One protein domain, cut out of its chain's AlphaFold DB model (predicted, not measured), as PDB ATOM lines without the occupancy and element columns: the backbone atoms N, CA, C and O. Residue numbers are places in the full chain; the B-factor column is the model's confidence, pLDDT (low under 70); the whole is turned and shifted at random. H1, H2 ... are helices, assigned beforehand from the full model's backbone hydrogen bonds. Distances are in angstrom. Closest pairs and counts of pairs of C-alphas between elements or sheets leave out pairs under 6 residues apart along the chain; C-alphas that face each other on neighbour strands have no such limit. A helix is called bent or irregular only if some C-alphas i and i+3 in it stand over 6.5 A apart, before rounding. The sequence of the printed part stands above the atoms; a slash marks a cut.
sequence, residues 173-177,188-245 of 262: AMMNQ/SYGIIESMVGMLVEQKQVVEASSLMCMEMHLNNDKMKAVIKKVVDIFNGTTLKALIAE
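AT A GLANCE: This is residues 173 to 177 and 188 to 245 of the 262 residues of an uncharacterized protein of Lactuca sativa (UniProt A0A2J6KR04). A long helix, H1, turns sharply at its far end into a shorter helix, H2, which folds back beside it as a loose, narrow V-shaped helical hairpin, with a small helix, H3, beyond the open end of H2. The two arms come near each other close to the turn and spread away from it, and residues 235 to 245, with the whole of H3, stick out free of H1; residues 173 to 177 are a small separate piece near the beginning of H1, across a cut. The printed part has 63 residues with three named helices, in the order H1, H2, H3, and no named strand; the class is all helix. The whole is only just loose, close to extended, with a radius of gyration of the C-alphas of 15.6 A, and its elongated outline spans 45 by 27 by 18 A.

IN THESE COORDINATES: The printed part begins at Ala 173, whose C-alpha is at (-7.965, 35.439, -26.783), and its first piece ends at Gln 177, before the cut. H1 is residues 188 to 216, 29 residues, the longest helix by residues. Its C-alphas run from Ser 188 at (-13.931, 24.530, -21.285) to Met 216 at (25.275, 14.291, -34.294), 42.6 A from first to last, and the x value rises from the one end to the other. H2 is residues 221 to 235, Asp 221 to Asn 235, and measures 20.9 A from first to last C-alpha. Its x value falls from 26.243 at C-alpha 221 to 5.835 at C-alpha 235. H3 is residues 238 to 245, Thr 238 to Glu 245, 11.3 A from first to last C-alpha. It ends at the last printed residue, with the C-alpha of Glu 245 at (-8.949, 13.345, -7.413).

HOW THE PARTS SIT: H1 and H2 are a helical hairpin, two helices that follow each other and run opposite ways, at a shallow tilt of 22 degrees. They only just touch, with 3 pairs of C-alphas within 8 A. The closest C-alphas of the two are those of Ser 210 and Ile 227, 6.7 A apart. H1 touches H2 with residues 210 to 214 alone, and H2 touches H1 with residues 223 to 227 alone. Their centres are 14.1 A apart. H3 touches no helix: it is apart from H1, and it is apart from H2 although it follows H2 in the chain. In H1 and H2 every O i to N i+4 pair is within hydrogen-bond range, while in H3 2 of 4 such pairs are, beside 4 of 5 O i to N i+3 pairs. No helix is bent or irregular.

THE WHOLE: The two C-alphas farthest apart in the domain are those of Gln 177 and Asn 219, 47.3 A apart. Residues 178 to 187 are cut out and not printed, and the C-alphas of Gln 177 and Ser 188 are 12.2 A apart across the cut. The link from H1 to H2, of 4 residues, and the link from H2 to H3, of 2 residues, are both tight. Residues 192 to 198, which belong to H1, stand free, as do residues 215 to 222 and residues 235 to 245, of which 238 to 245 belong to H3. Without these stretches the body has 37 residues and spans 41 by 16 by 16 A. The mean pLDDT of the printed part is 70.6, with 81 for H2, 72 for H1 and 61 for H3. In this predicted model 25 printed residues are under 70, among them residues 173 to 177, residues 188 to 191 and residues 236 to 245.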
ATOM      1  N   ALA A 173      -6.506  35.326 -26.752       46.16
ATOM      2  CA  ALA A 173      -7.965  35.439 -26.783       46.16
ATOM      3  C   ALA A 173      -8.652  34.507 -25.769       46.16
ATOM      4  O   ALA A 173      -9.765  34.788 -25.337       46.16
ATOM      5  N   MET A 174      -8.002  33.409 -25.375       46.91
ATOM      6  CA  MET A 174      -8.532  32.425 -24.429       46.91
ATOM      7  C   MET A 174      -8.202  32.753 -22.964       46.91
ATOM      8  O   MET A 174      -8.985  32.419 -22.072       46.91
ATOM      9  N   MET A 175      -7.077  33.436 -22.715       49.53
ATOM     10  CA  MET A 175      -6.658  33.878 -21.376       49.53
ATOM     11  C   MET A 175      -7.253  35.235 -20.968       49.53
ATOM     12  O   MET A 175      -7.487  35.457 -19.779       49.53
ATOM     13  N   ASN A 176      -7.542  36.116 -21.936       51.00
ATOM     14  CA  ASN A 176      -8.068  37.469 -21.704       51.00
ATOM     15  C   ASN A 176      -9.595  37.597 -21.888       51.00
ATOM     16  O   ASN A 176     -10.115  38.713 -21.942       51.00
ATOM     17  N   GLN A 177     -10.335  36.486 -21.993       51.25
ATOM     18  CA  GLN A 177     -11.796  36.526 -21.878       51.25
ATOM     19  C   GLN A 177     -12.193  36.844 -20.435       51.25
ATOM     20  O   GLN A 177     -11.639  36.290 -19.491       51.25
ATOM     21  N   SER A 188     -15.145  24.917 -22.011       62.84
ATOM     22  CA  SER A 188     -13.931  24.530 -21.285       62.84
ATOM     23  C   SER A 188     -13.253  23.306 -21.909       62.84
ATOM     24  O   SER A 188     -12.026  23.263 -22.005       62.84
ATOM     25  N   TYR A 189     -14.040  22.332 -22.369       65.25
ATOM     26  CA  TYR A 189     -13.543  21.124 -23.021       65.25
ATOM     27  C   TYR A 189     -12.885  21.426 -24.370       65.25
ATOM     28  O   TYR A 189     -11.734  21.049 -24.578       65.25
ATOM     29  N   GLY A 190     -13.563  22.172 -25.249       61.59
ATOM     30  CA  GLY A 190     -13.017  22.526 -26.566       61.59
ATOM     31  C   GLY A 190     -11.722  23.343 -26.478       61.59
ATOM     32  O   GLY A 190     -10.802  23.168 -27.277       61.59
ATOM     33  N   ILE A 191     -11.611  24.185 -25.448       57.72
ATOM     34  CA  ILE A 191     -10.383  24.907 -25.103       57.72
ATOM     35  C   ILE A 191      -9.237  23.936 -24.785       57.72
ATOM     36  O   ILE A 191      -8.155  24.036 -25.370       57.72
ATOM     37  N   ILE A 192      -9.468  22.989 -23.873       70.62
ATOM     38  CA  ILE A 192      -8.447  22.025 -23.453       70.62
ATOM     39  C   ILE A 192      -8.057  21.116 -24.626       70.62
ATOM     40  O   ILE A 192      -6.867  20.883 -24.828       70.62
ATOM     41  N   GLU A 193      -9.011  20.659 -25.441       69.88
ATOM     42  CA  GLU A 193      -8.718  19.863 -26.642       69.88
ATOM     43  C   GLU A 193      -7.813  20.610 -27.622       69.88
ATOM     44  O   GLU A 193      -6.828  20.050 -28.107       69.88
ATOM     45  N   SER A 194      -8.088  21.891 -27.871       58.12
ATOM     46  CA  SER A 194      -7.245  22.699 -28.751       58.12
ATOM     47  C   SER A 194      -5.833  22.890 -28.186       58.12
ATOM     48  O   SER A 194      -4.863  22.829 -28.945       58.12
ATOM     49  N   MET A 195      -5.690  23.094 -26.870       64.38
ATOM     50  CA  MET A 195      -4.376  23.169 -26.214       64.38
ATOM     51  C   MET A 195      -3.604  21.854 -26.343       64.38
ATOM     52  O   MET A 195      -2.404  21.864 -26.623       64.38
ATOM     53  N   VAL A 196      -4.289  20.724 -26.160       73.06
ATOM     54  CA  VAL A 196      -3.699  19.390 -26.304       73.06
ATOM     55  C   VAL A 196      -3.227  19.163 -27.738       73.06
ATOM     56  O   VAL A 196      -2.103  18.700 -27.920       73.06
ATOM     57  N   GLY A 197      -4.016  19.549 -28.746       68.19
ATOM     58  CA  GLY A 197      -3.616  19.464 -30.154       68.19
ATOM     59  C   GLY A 197      -2.299  20.196 -30.438       68.19
ATOM     60  O   GLY A 197      -1.359  19.599 -30.960       68.19
ATOM     61  N   MET A 198      -2.181  21.450 -29.987       63.16
ATOM     62  CA  MET A 198      -0.948  22.238 -30.149       63.16
ATOM     63  C   MET A 198       0.255  21.611 -29.430       63.16
ATOM     64  O   MET A 198       1.358  21.564 -29.975       63.16
ATOM     65  N   LEU A 199       0.061  21.105 -28.207       75.38
ATOM     66  CA  LEU A 199       1.127  20.437 -27.454       75.38
ATOM     67  C   LEU A 199       1.598  19.149 -28.141       75.38
ATOM     68  O   LEU A 199       2.786  18.834 -28.085       75.38
ATOM     69  N   VAL A 200       0.697  18.416 -28.800       74.88
ATOM     70  CA  VAL A 200       1.041  17.214 -29.570       74.88
ATOM     71  C   VAL A 200       1.923  17.562 -30.768       74.88
ATOM     72  O   VAL A 200       2.933  16.893 -30.985       74.88
ATOM     73  N   GLU A 201       1.599  18.620 -31.510       70.25
ATOM     74  CA  GLU A 201       2.419  19.075 -32.641       70.25
ATOM     75  C   GLU A 201       3.804  19.548 -32.180       70.25
ATOM     76  O   GLU A 201       4.831  19.108 -32.701       70.25
ATOM     77  N   GLN A 202       3.860  20.379 -31.134       73.31
ATOM     78  CA  GLN A 202       5.127  20.847 -30.562       73.31
ATOM     79  C   GLN A 202       5.979  19.696 -30.018       73.31
ATOM     80  O   GLN A 202       7.201  19.706 -30.175       73.31
ATOM     81  N   LYS A 203       5.348  18.680 -29.417       80.25
ATOM     82  CA  LYS A 203       6.036  17.475 -28.952       80.25
ATOM     83  C   LYS A 203       6.764  16.771 -30.093       80.25
ATOM     84  O   LYS A 203       7.941  16.461 -29.934       80.25
ATOM     85  N   GLN A 204       6.102  16.563 -31.231       76.38
ATOM     86  CA  GLN A 204       6.712  15.892 -32.386       76.38
ATOM     87  C   GLN A 204       7.949  16.642 -32.889       76.38
ATOM     88  O   GLN A 204       8.979  16.024 -33.158       76.38
ATOM     89  N   VAL A 205       7.875  17.974 -32.955       75.50
ATOM     90  CA  VAL A 205       9.006  18.821 -33.363       75.50
ATOM     91  C   VAL A 205      10.170  18.692 -32.380       75.50
ATOM     92  O   VAL A 205      11.305  18.458 -32.790       75.50
ATOM     93  N   VAL A 206       9.904  18.798 -31.076       80.06
ATOM     94  CA  VAL A 206      10.949  18.698 -30.048       80.06
ATOM     95  C   VAL A 206      11.594  17.308 -30.042       80.06
ATOM     96  O   VAL A 206      12.814  17.209 -29.895       80.06
ATOM     97  N   GLU A 207      10.817  16.239 -30.225       80.12
ATOM     98  CA  GLU A 207      11.329  14.869 -30.320       80.12
ATOM     99  C   GLU A 207      12.220  14.677 -31.555       80.12
ATOM    100  O   GLU A 207      13.335  14.165 -31.420       80.12
ATOM    101  N   ALA A 208      11.787  15.150 -32.729       77.81
ATOM    102  CA  ALA A 208      12.565  15.071 -33.965       77.81
ATOM    103  C   ALA A 208      13.901  15.827 -33.853       77.81
ATOM    104  O   ALA A 208      14.963  15.261 -34.133       77.81
ATOM    105  N   SER A 209      13.873  17.066 -33.354       78.06
ATOM    106  CA  SER A 209      15.081  17.873 -33.140       78.06
ATOM    107  C   SER A 209      16.017  17.256 -32.099       78.06
ATOM    108  O   SER A 209      17.239  17.270 -32.266       78.06
ATOM    109  N   SER A 210      15.462  16.667 -31.034       77.19
ATOM    110  CA  SER A 210      16.244  15.976 -30.000       77.19
ATOM    111  C   SER A 210      16.946  14.735 -30.552       77.19
ATOM    112  O   SER A 210      18.112  14.501 -30.227       77.19
ATOM    113  N   LEU A 211      16.263  13.957 -31.399       79.44
ATOM    114  CA  LEU A 211      16.830  12.773 -32.041       79.44
ATOM    115  C   LEU A 211      17.988  13.151 -32.971       79.44
ATOM    116  O   LEU A 211      19.092  12.635 -32.805       79.44
ATOM    117  N   MET A 212      17.771  14.129 -33.855       79.75
ATOM    118  CA  MET A 212      18.807  14.656 -34.748       79.75
ATOM    119  C   MET A 212      20.040  15.135 -33.964       79.75
ATOM    120  O   MET A 212      21.180  14.807 -34.295       79.75
ATOM    121  N   CYS A 213      19.830  15.867 -32.868       71.88
ATOM    122  CA  CYS A 213      20.917  16.360 -32.027       71.88
ATOM    123  C   CYS A 213      21.691  15.243 -31.305       71.88
ATOM    124  O   CYS A 213      22.905  15.366 -31.117       71.88
ATOM    125  N   MET A 214      21.024  14.155 -30.898       71.19
ATOM    126  CA  MET A 214      21.697  12.995 -30.300       71.19
ATOM    127  C   MET A 214      22.560  12.243 -31.307       71.19
ATOM    128  O   MET A 214      23.665  11.835 -30.951       71.19
ATOM    129  N   GLU A 215      22.089  12.086 -32.545       77.62
ATOM    130  CA  GLU A 215      22.830  11.398 -33.607       77.62
ATOM    131  C   GLU A 215      24.127  12.137 -33.965       77.62
ATOM    132  O   GLU A 215      25.176  11.513 -34.129       77.62
ATOM    133  N   MET A 216      24.093  13.472 -33.999       73.44
ATOM    134  CA  MET A 216      25.275  14.291 -34.294       73.44
ATOM    135  C   MET A 216      26.252  14.414 -33.112       73.44
ATOM    136  O   MET A 216      27.449  14.641 -33.314       73.44
ATOM    137  N   HIS A 217      25.773  14.284 -31.869       72.56
ATOM    138  CA  HIS A 217      26.549  14.571 -30.656       72.56
ATOM    139  C   HIS A 217      26.360  13.515 -29.547       72.56
ATOM    140  O   HIS A 217      26.069  13.852 -28.396       72.56
ATOM    141  N   LEU A 218      26.608  12.239 -29.876       61.91
ATOM    142  CA  LEU A 218      26.380  11.040 -29.041       61.91
ATOM    143  C   LEU A 218      26.857  11.110 -27.567       61.91
ATOM    144  O   LEU A 218      26.304  10.427 -26.704       61.91
ATOM    145  N   ASN A 219      27.849  11.949 -27.240       72.31
ATOM    146  CA  ASN A 219      28.450  12.035 -25.899       72.31
ATOM    147  C   ASN A 219      28.400  13.429 -25.252       72.31
ATOM    148  O   ASN A 219      29.206  13.729 -24.377       72.31
ATOM    149  N   ASN A 220      27.458  14.290 -25.645       81.38
ATOM    150  CA  ASN A 220      27.312  15.601 -25.014       81.38
ATOM    151  C   ASN A 220      26.396  15.548 -23.776       81.38
ATOM    152  O   ASN A 220      25.174  15.440 -23.888       81.38
ATOM    153  N   ASP A 221      26.979  15.680 -22.583       83.19
ATOM    154  CA  ASP A 221      26.243  15.626 -21.311       83.19
ATOM    155  C   ASP A 221      25.218  16.757 -21.144       83.19
ATOM    156  O   ASP A 221      24.165  16.554 -20.536       83.19
ATOM    157  N   LYS A 222      25.466  17.937 -21.735       79.81
ATOM    158  CA  LYS A 222      24.482  19.033 -21.736       79.81
ATOM    159  C   LYS A 222      23.260  18.662 -22.570       79.81
ATOM    160  O   LYS A 222      22.140  18.929 -22.144       79.81
ATOM    161  N   MET A 223      23.468  18.008 -23.713       77.81
ATOM    162  CA  MET A 223      22.378  17.547 -24.577       77.81
ATOM    163  C   MET A 223      21.531  16.484 -23.866       77.81
ATOM    164  O   MET A 223      20.311  16.610 -23.795       77.81
ATOM    165  N   LYS A 224      22.174  15.500 -23.225       80.81
ATOM    166  CA  LYS A 224      21.483  14.482 -22.412       80.81
ATOM    167  C   LYS A 224      20.654  15.108 -21.282       80.81
ATOM    168  O   LYS A 224      19.532  14.672 -21.030       80.81
ATOM    169  N   ALA A 225      21.169  16.150 -20.625       84.81
ATOM    170  CA  ALA A 225      20.444  16.864 -19.575       84.81
ATOM    171  C   ALA A 225      19.220  17.636 -20.102       84.81
ATOM    172  O   ALA A 225      18.183  17.650 -19.442       84.81
ATOM    173  N   VAL A 226      19.318  18.262 -21.280       80.75
ATOM    174  CA  VAL A 226      18.182  18.949 -21.923       80.75
ATOM    175  C   VAL A 226      17.103  17.945 -22.323       80.75
ATOM    176  O   VAL A 226      15.939  18.153 -21.997       80.75
ATOM    177  N   ILE A 227      17.482  16.816 -22.921       80.94
ATOM    178  CA  ILE A 227      16.540  15.752 -23.301       80.94
ATOM    179  C   ILE A 227      15.836  15.180 -22.073       80.94
ATOM    180  O   ILE A 227      14.629  14.963 -22.099       80.94
ATOM    181  N   LYS A 228      16.551  15.011 -20.956       83.75
ATOM    182  CA  LYS A 228      15.927  14.598 -19.698       83.75
ATOM    183  C   LYS A 228      14.833  15.574 -19.247       83.75
ATOM    184  O   LYS A 228      13.753  15.130 -18.881       83.75
ATOM    185  N   LYS A 229      15.064  16.888 -19.346       83.88
ATOM    186  CA  LYS A 229      14.032  17.893 -19.031       83.88
ATOM    187  C   LYS A 229      12.818  17.784 -19.951       83.88
ATOM    188  O   LYS A 229      11.697  17.905 -19.477       83.88
ATOM    189  N   VAL A 230      13.035  17.544 -21.245       81.19
ATOM    190  CA  VAL A 230      11.948  17.318 -22.213       81.19
ATOM    191  C   VAL A 230      11.110  16.104 -21.800       81.19
ATOM    192  O   VAL A 230       9.887  16.188 -21.728       81.19
ATOM    193  N   VAL A 231      11.768  14.993 -21.459       80.38
ATOM    194  CA  VAL A 231      11.111  13.771 -20.972       80.38
ATOM    195  C   VAL A 231      10.315  14.038 -19.693       80.38
ATOM    196  O   VAL A 231       9.189  13.558 -19.573       80.38
ATOM    197  N   ASP A 232      10.860  14.817 -18.759       82.25
ATOM    198  CA  ASP A 232      10.188  15.162 -17.503       82.25
ATOM    199  C   ASP A 232       8.943  16.039 -17.736       82.25
ATOM    200  O   ASP A 232       7.913  15.812 -17.102       82.25
ATOM    201  N   ILE A 233       8.994  16.987 -18.684       81.62
ATOM    202  CA  ILE A 233       7.847  17.833 -19.063       81.62
ATOM    203  C   ILE A 233       6.688  16.972 -19.580       81.62
ATOM    204  O   ILE A 233       5.556  17.130 -19.126       81.62
ATOM    205  N   PHE A 234       6.961  16.025 -20.482       77.19
ATOM    206  CA  PHE A 234       5.912  15.183 -21.066       77.19
ATOM    207  C   PHE A 234       5.425  14.060 -20.143       77.19
ATOM    208  O   PHE A 234       4.328  13.543 -20.340       77.19
ATOM    209  N   ASN A 235       6.204  13.694 -19.120       76.88
ATOM    210  CA  ASN A 235       5.835  12.661 -18.148       76.88
ATOM    211  C   ASN A 235       5.322  13.206 -16.806       76.88
ATOM    212  O   ASN A 235       5.018  12.402 -15.912       76.88
ATOM    213  N   GLY A 236       5.214  14.533 -16.679       66.69
ATOM    214  CA  GLY A 236       4.878  15.250 -15.453       66.69
ATOM    215  C   GLY A 236       3.658  14.707 -14.698       66.69
ATOM    216  O   GLY A 236       2.709  14.163 -15.265       66.69
ATOM    217  N   THR A 237       3.703  14.834 -13.373       57.06
ATOM    218  CA  THR A 237       2.749  14.236 -12.423       57.06
ATOM    219  C   THR A 237       1.559  15.132 -12.081       57.06
ATOM    220  O   THR A 237       0.539  14.623 -11.627       57.06
ATOM    221  N   THR A 238       1.638  16.440 -12.340       64.69
ATOM    222  CA  THR A 238       0.608  17.418 -11.945       64.69
ATOM    223  C   THR A 238      -0.746  17.172 -12.616       64.69
ATOM    224  O   THR A 238      -1.767  17.180 -11.940       64.69
ATOM    225  N   LEU A 239      -0.778  16.875 -13.922       61.81
ATOM    226  CA  LEU A 239      -2.032  16.558 -14.628       61.81
ATOM    227  C   LEU A 239      -2.565  15.159 -14.282       61.81
ATOM    228  O   LEU A 239      -3.769  14.934 -14.309       61.81
ATOM    229  N   LYS A 240      -1.677  14.224 -13.915       65.44
ATOM    230  CA  LYS A 240      -2.075  12.879 -13.469       65.44
ATOM    231  C   LYS A 240      -2.861  12.933 -12.154       65.44
ATOM    232  O   LYS A 240      -3.756  12.118 -11.965       65.44
ATOM    233  N   ALA A 241      -2.566  13.901 -11.283       63.28
ATOM    234  CA  ALA A 241      -3.290  14.107 -10.028       63.28
ATOM    235  C   ALA A 241      -4.749  14.554 -10.245       63.28
ATOM    236  O   ALA A 241      -5.636  14.068  -9.552       63.28
ATOM    237  N   LEU A 242      -5.022  15.375 -11.268       62.44
ATOM    238  CA  LEU A 242      -6.384  15.828 -11.599       62.44
ATOM    239  C   LEU A 242      -7.319  14.678 -12.011       62.44
ATOM    240  O   LEU A 242      -8.525  14.750 -11.803       62.44
ATOM    241  N   ILE A 243      -6.765  13.603 -12.582       62.84
ATOM    242  CA  ILE A 243      -7.517  12.389 -12.936       62.84
ATOM    243  C   ILE A 243      -7.759  11.515 -11.692       62.84
ATOM    244  O   ILE A 243      -8.772  10.826 -11.614       62.84
ATOM    245  N   ALA A 244      -6.845  11.549 -10.716       58.97
ATOM    246  CA  ALA A 244      -6.938  10.760  -9.490       58.97
ATOM    247  C   ALA A 244      -7.946  11.343  -8.478       58.97
ATOM    248  O   ALA A 244      -8.676  10.582  -7.854       58.97
ATOM    249  N   GLU A 245      -8.035  12.672  -8.355       50.72
ATOM    250  CA  GLU A 245      -8.949  13.345  -7.413       50.72
ATOM    251  C   GLU A 245     -10.424  13.336  -7.870       50.72
ATOM    252  O   GLU A 245     -11.330  13.478  -7.055       50.72
TER     253      GLU A 245